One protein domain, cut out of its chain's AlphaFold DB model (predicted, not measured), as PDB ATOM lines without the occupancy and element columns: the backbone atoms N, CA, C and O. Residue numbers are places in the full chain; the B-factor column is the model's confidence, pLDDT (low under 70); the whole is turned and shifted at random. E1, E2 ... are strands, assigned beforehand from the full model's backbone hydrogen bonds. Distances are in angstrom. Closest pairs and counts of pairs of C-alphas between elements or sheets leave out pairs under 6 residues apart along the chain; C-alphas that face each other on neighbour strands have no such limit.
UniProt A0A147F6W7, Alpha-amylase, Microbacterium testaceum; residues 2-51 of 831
ATOM      1  N   PRO A   2      27.284  42.372  38.624       84.31
ATOM      2  CA  PRO A   2      27.771  41.489  39.688       84.31
ATOM      3  C   PRO A   2      29.298  41.321  39.659       84.31
ATOM      4  O   PRO A   2      29.936  41.599  38.645       84.31
ATOM      5  N   ALA A   3      29.893  40.865  40.760       88.56
ATOM      6  CA  ALA A   3      31.296  40.466  40.730       88.56
ATOM      7  C   ALA A   3      31.454  39.242  39.812       88.56
ATOM      8  O   ALA A   3      30.668  38.298  39.898       88.56
ATOM      9  N   GLY A   4      32.446  39.262  38.926       89.25
ATOM     10  CA  GLY A   4      32.622  38.203  37.938       89.25
ATOM     11  C   GLY A   4      33.648  38.531  36.863       89.25
ATOM     12  O   GLY A   4      34.206  39.628  36.813       89.25
ATOM     13  N   THR A   5      33.896  37.550  35.999       92.25
ATOM     14  CA  THR A   5      34.774  37.683  34.834       92.25
ATOM     15  C   THR A   5      33.931  37.844  33.579       92.25
ATOM     16  O   THR A   5      33.063  37.021  33.298       92.25
ATOM     17  N   TYR A   6      34.205  38.905  32.829       90.81
ATOM     18  CA  TYR A   6      33.453  39.303  31.648       90.81
ATOM     19  C   TYR A   6      34.349  39.336  30.412       90.81
ATOM     20  O   TYR A   6      35.522  39.698  30.491       90.81
ATOM     21  N   TYR A   7      33.769  39.019  29.260       91.44
ATOM     22  CA  TYR A   7      34.371  39.251  27.950       91.44
ATOM     23  C   TYR A   7      33.595  40.366  27.263       91.44
ATOM     24  O   TYR A   7      32.365  40.378  27.298       91.44
ATOM     25  N   ILE A   8      34.312  41.320  26.674       88.38
ATOM     26  CA  ILE A   8      33.715  42.542  26.138       88.38
ATOM     27  C   ILE A   8      33.915  42.557  24.625       88.38
ATOM     28  O   ILE A   8      35.051  42.514  24.144       88.38
ATOM     29  N   GLN A   9      32.805  42.613  23.889       89.69
ATOM     30  CA  GLN A   9      32.783  42.778  22.440       89.69
ATOM     31  C   GLN A   9      32.419  44.221  22.091       89.69
ATOM     32  O   GLN A   9      31.456  44.775  22.616       89.69
ATOM     33  N   PHE A  10      33.169  44.804  21.164       85.62
ATOM     34  CA  PHE A  10      32.900  46.108  20.582       85.62
ATOM     35  C   PHE A  10      32.302  45.899  19.196       85.62
ATOM     36  O   PHE A  10      32.978  45.412  18.288       85.62
ATOM     37  N   GLN A  11      31.025  46.242  19.060       83.56
ATOM     38  CA  GLN A  11      30.277  46.122  17.814       83.56
ATOM     39  C   GLN A  11      30.164  47.491  17.147       83.56
ATOM     40  O   GLN A  11      29.897  48.499  17.804       83.56
ATOM     41  N   SER A  12      30.375  47.529  15.836       75.12
ATOM     42  CA  SER A  12      30.182  48.730  15.029       75.12
ATOM     43  C   SER A  12      28.906  48.620  14.205       75.12
ATOM     44  O   SER A  12      28.616  47.590  13.595       75.12
ATOM     45  N   TYR A  13      28.163  49.718  14.118       71.56
ATOM     46  CA  TYR A  13      27.023  49.849  13.218       71.56
ATOM     47  C   TYR A  13      27.250  51.061  12.310       71.56
ATOM     48  O   TYR A  13      27.646  52.130  12.770       71.56
ATOM     49  N   GLY A  14      27.048  50.891  11.002       65.12
ATOM     50  CA  GLY A  14      27.112  51.989  10.026       65.12
ATOM     51  C   GLY A  14      28.508  52.536   9.684       65.12
ATOM     52  O   GLY A  14      28.597  53.526   8.965       65.12
ATOM     53  N   ARG A  15      29.607  51.921  10.153       75.94
ATOM     54  CA  ARG A  15      30.993  52.285   9.782       75.94
ATOM     55  C   ARG A  15      31.756  51.067   9.251       75.94
ATOM     56  O   ARG A  15      31.555  49.963   9.757       75.94
ATOM     57  N   ASN A  16      32.662  51.259   8.283       79.56
ATOM     58  CA  ASN A  16      33.506  50.191   7.712       79.56
ATOM     59  C   ASN A  16      34.678  49.801   8.643       79.56
ATOM     60  O   ASN A  16      35.856  49.898   8.295       79.56
ATOM     61  N   VAL A  17      34.343  49.389   9.860       83.06
ATOM     62  CA  VAL A  17      35.272  48.833  10.846       83.06
ATOM     63  C   VAL A  17      34.732  47.490  11.338       83.06
ATOM     64  O   VAL A  17      33.523  47.245  11.307       83.06
ATOM     65  N   LEU A  18      35.641  46.601  11.720       83.00
ATOM     66  CA  LEU A  18      35.348  45.238  12.154       83.00
ATOM     67  C   LEU A  18      34.911  45.218  13.617       83.00
ATOM     68  O   LEU A  18      35.414  46.003  14.422       83.00
ATOM     69  N   ASP A  19      34.032  44.280  13.960       83.62
ATOM     70  CA  ASP A  19      33.711  43.996  15.357       83.62
ATOM     71  C   ASP A  19      34.910  43.302  16.015       83.62
ATOM     72  O   ASP A  19      35.563  42.453  15.400       83.62
ATOM     73  N   GLN A  20      35.231  43.671  17.255       83.69
ATOM     74  CA  GLN A  20      36.412  43.149  17.946       83.69
ATOM     75  C   GLN A  20      36.143  42.842  19.413       83.69
ATOM     76  O   GLN A  20      35.484  43.598  20.121       83.69
ATOM     77  N   TRP A  21      36.710  41.733  19.881       84.06
ATOM     78  CA  TRP A  21      36.798  41.407  21.299       84.06
ATOM     79  C   TRP A  21      37.990  42.111  21.940       84.06
ATOM     80  O   TRP A  21      39.055  42.216  21.322       84.06
ATOM     81  N   TYR A  22      37.834  42.557  23.189       87.12
ATOM     82  CA  TYR A  22      38.933  43.132  23.963       87.12
ATOM     83  C   TYR A  22      40.119  42.153  24.026       87.12
ATOM     84  O   TYR A  22      39.966  41.024  24.483       87.12
ATOM     85  N   GLY A  23      41.283  42.561  23.509       79.12
ATOM     86  CA  GLY A  23      42.497  41.734  23.431       79.12
ATOM     87  C   GLY A  23      42.466  40.560  22.434       79.12
ATOM     88  O   GLY A  23      43.495  39.921  22.255       79.12
ATOM     89  N   GLY A  24      41.335  40.302  21.759       71.31
ATOM     90  CA  GLY A  24      41.131  39.130  20.888       71.31
ATOM     91  C   GLY A  24      41.109  39.401  19.378       71.31
ATOM     92  O   GLY A  24      40.989  38.469  18.593       71.31
ATOM     93  N   ASN A  25      41.205  40.662  18.930       66.50
ATOM     94  CA  ASN A  25      41.307  41.051  17.506       66.50
ATOM     95  C   ASN A  25      40.251  40.437  16.551       66.50
ATOM     96  O   ASN A  25      40.517  40.259  15.363       66.50
ATOM     97  N   GLY A  26      39.040  40.160  17.048       67.62
ATOM     98  CA  GLY A  26      37.927  39.587  16.270       67.62
ATOM     99  C   GLY A  26      37.620  38.121  16.590       67.62
ATOM    100  O   GLY A  26      36.563  37.634  16.202       67.62
ATOM    101  N   ASP A  27      38.476  37.452  17.364       69.69
ATOM    102  CA  ASP A  27      38.269  36.090  17.855       69.69
ATOM    103  C   ASP A  27      37.879  36.107  19.342       69.69
ATOM    104  O   ASP A  27      38.554  36.720  20.174       69.69
ATOM    105  N   PHE A  28      36.768  35.446  19.675       76.69
ATOM    106  CA  PHE A  28      36.311  35.302  21.056       76.69
ATOM    107  C   PHE A  28      37.265  34.432  21.884       76.69
ATOM    108  O   PHE A  28      37.497  34.718  23.053       76.69
ATOM    109  N   SER A  29      37.847  33.391  21.283       76.50
ATOM    110  CA  SER A  29      38.734  32.453  21.980       76.50
ATOM    111  C   SER A  29      40.064  33.088  22.398       76.50
ATOM    112  O   SER A  29      40.676  32.656  23.373       76.50
ATOM    113  N   ALA A  30      40.470  34.158  21.711       77.00
ATOM    114  CA  ALA A  30      41.642  34.965  22.038       77.00
ATOM    115  C   ALA A  30      41.314  36.189  22.919       77.00
ATOM    116  O   ALA A  30      42.196  36.999  23.203       77.00
ATOM    117  N   ALA A  31      40.053  36.375  23.328       87.25
ATOM    118  CA  ALA A  31      39.636  37.546  24.090       87.25
ATOM    119  C   ALA A  31      40.265  37.567  25.493       87.25
ATOM    120  O   ALA A  31      40.294  36.569  26.210       87.25
ATOM    121  N   THR A  32      40.733  38.740  25.920       89.94
ATOM    122  CA  THR A  32      41.273  38.942  27.266       89.94
ATOM    123  C   THR A  32      40.124  39.111  28.267       89.94
ATOM    124  O   THR A  32      39.320  40.038  28.110       89.94
ATOM    125  N   PRO A  33      40.022  38.263  29.308       91.06
ATOM    126  CA  PRO A  33      38.980  38.383  30.320       91.06
ATOM    127  C   PRO A  33      39.163  39.636  31.184       91.06
ATOM    128  O   PRO A  33      40.275  39.998  31.570       91.06
ATOM    129  N   VAL A  34      38.051  40.271  31.551       91.19
ATOM    130  CA  VAL A  34      38.006  41.422  32.457       91.19
ATOM    131  C   VAL A  34      37.278  41.028  33.738       91.19
ATOM    132  O   VAL A  34      36.059  40.867  33.753       91.19
ATOM    133  N   THR A  35      38.023  40.878  34.831       91.38
ATOM    134  CA  THR A  35      37.456  40.603  36.159       91.38
ATOM    135  C   THR A  35      37.060  41.900  36.862       91.38
ATOM    136  O   THR A  35      37.846  42.850  36.916       91.38
ATOM    137  N   VAL A  36      35.846  41.923  37.413       90.06
ATOM    138  CA  VAL A  36      35.272  43.039  38.174       90.06
ATOM    139  C   VAL A  36      34.873  42.536  39.561       90.06
ATOM    140  O   VAL A  36      34.178  41.526  39.673       90.06
ATOM    141  N   THR A  37      35.298  43.227  40.621       89.88
ATOM    142  CA  THR A  37      34.862  42.962  42.005       89.88
ATOM    143  C   THR A  37      33.730  43.903  42.436       89.88
ATOM    144  O   THR A  37      33.449  44.911  41.785       89.88
ATOM    145  N   ALA A  38      33.026  43.569  43.523       87.50
ATOM    146  CA  ALA A  38      31.891  44.361  43.996       87.50
ATOM    147  C   ALA A  38      32.323  45.792  44.374       87.50
ATOM    148  O   ALA A  38      33.254  45.980  45.153       87.50
ATOM    149  N   GLY A  39      31.649  46.797  43.804       83.56
ATOM    150  CA  GLY A  39      31.956  48.218  44.013       83.56
ATOM    151  C   GLY A  39      33.133  48.763  43.190       83.56
ATOM    152  O   GLY A  39      33.399  49.960  43.248       83.56
ATOM    153  N   GLN A  40      33.822  47.930  42.400       89.06
ATOM    154  CA  GLN A  40      34.961  48.357  41.585       89.06
ATOM    155  C   GLN A  40      34.520  49.028  40.275       89.06
ATOM    156  O   GLN A  40      33.736  48.472  39.506       89.06
ATOM    157  N   THR A  41      35.119  50.177  39.952       87.88
ATOM    158  CA  THR A  41      35.105  50.744  38.595       87.88
ATOM    159  C   THR A  41      36.347  50.284  37.835       87.88
ATOM    160  O   THR A  41      37.472  50.546  38.259       87.88
ATOM    161  N   LYS A  42      36.160  49.597  36.703       86.56
ATOM    162  CA  LYS A  42      37.257  49.166  35.825       86.56
ATOM    163  C   LYS A  42      37.374  50.116  34.630       86.56
ATOM    164  O   LYS A  42      36.443  50.224  33.840       86.56
ATOM    165  N   SER A  43      38.513  50.797  34.505       87.69
ATOM    166  CA  SER A  43      38.855  51.680  33.380       87.69
ATOM    167  C   SER A  43      39.914  51.043  32.465       87.69
ATOM    168  O   SER A  43      40.482  50.000  32.792       87.69
ATOM    169  N   GLY A  44      40.167  51.648  31.297       84.31
ATOM    170  CA  GLY A  44      41.235  51.226  30.378       84.31
ATOM    171  C   GLY A  44      40.892  50.058  29.445       84.31
ATOM    172  O   GLY A  44      41.766  49.583  28.727       84.31
ATOM    173  N   VAL A  45      39.633  49.612  29.411       87.25
ATOM    174  CA  VAL A  45      39.159  48.587  28.466       87.25
ATOM    175  C   VAL A  45      38.859  49.245  27.116       87.25
ATOM    176  O   VAL A  45      37.709  49.499  26.771       87.25
ATOM    177  N   ASN A  46      39.913  49.580  26.375       85.69
ATOM    178  CA  ASN A  46      39.824  50.249  25.077       85.69
ATOM    179  C   ASN A  46      40.215  49.293  23.942       85.69
ATOM    180  O   ASN A  46      41.071  48.428  24.120       85.69
ATOM    181  N   VAL A  47      39.638  49.486  22.754       82.94
ATOM    182  CA  VAL A  47      40.047  48.790  21.526       82.94
ATOM    183  C   VAL A  47      40.148  49.784  20.369       82.94
ATOM    184  O   VAL A  47      39.362  50.728  20.283       82.94
ATOM    185  N   VAL A  48      41.104  49.569  19.467       83.00
ATOM    186  CA  VAL A  48      41.178  50.283  18.186       83.00
ATOM    187  C   VAL A  48      40.595  49.373  17.114       83.00
ATOM    188  O   VAL A  48      41.258  48.436  16.671       83.00
ATOM    189  N   LEU A  49      39.357  49.648  16.698       81.44
ATOM    190  CA  LEU A  49      38.680  48.828  15.693       81.44
ATOM    191  C   LEU A  49      39.427  48.883  14.358       81.44
ATOM    192  O   LEU A  49      39.666  49.955  13.799       81.44
ATOM    193  N   ALA A  50      39.785  47.713  13.829       81.38
ATOM    194  CA  ALA A  50      40.432  47.620  12.529       81.38
ATOM    195  C   ALA A  50      39.453  47.981  11.402       81.38
ATOM    196  O   ALA A  50      38.297  47.558  11.406       81.38
ATOM    197  N   LYS A  51      39.939  48.717  10.394       83.94
ATOM    198  CA  LYS A  51      39.194  48.957   9.152       83.94
ATOM    199  C   LYS A  51      38.915  47.625   8.446       83.94
ATOM    200  O   LYS A  51      39.826  46.807   8.296       83.94
TER     201      LYS A  51
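AT A GLANCE: This is residues 2 to 51 of the 831 residues of the protein "Alpha-amylase" of Microbacterium testaceum (UniProt A0A147F6W7). With little regular structure, this is a small two-strand hairpin, E1 and E2, at one end of an elongated shape, its strands joined by the long stretch of residues 7 to 33, which folds back on itself with residues 9 to 10 paired with residues 20 to 21; residues 37 to 51 run back along the length as a tail. The printed part has 50 residues, with no named helix and two strands, E1 then E2, in one antiparallel sheet. The class is all strand, though named elements hold only 6 residues. It is only just loose, close to compact, with a radius of gyration of the C-alphas of 12.2 A, and elongated, spanning 37 by 21 by 15 A.

IN THESE COORDINATES: Find C-alpha 4 at (32.622, 38.203, 37.938), where E1, residues 4 to 6, begins its 6.4 A. E2, residues 34 to 36, runs 6.5 A to C-alpha 36 at (35.272, 43.039, 38.174).

HOW THE PARTS SIT: E1 and E2 are antiparallel at 150 degrees, and C-alphas 5 and 35 face each other at 4.2 A. Look for N 34 and O 6, 2.8 A apart, within hydrogen-bond range. Residues 9 to 10 pair with 20 to 21, antiparallel.

THE WHOLE: The farthest C-alphas, of Asn 16 and Ala 38, are 36.8 A apart. The link from E1 to E2 is long, and the printed part has no cut. Residues 14 and 25 to 27 have pLDDT under 70.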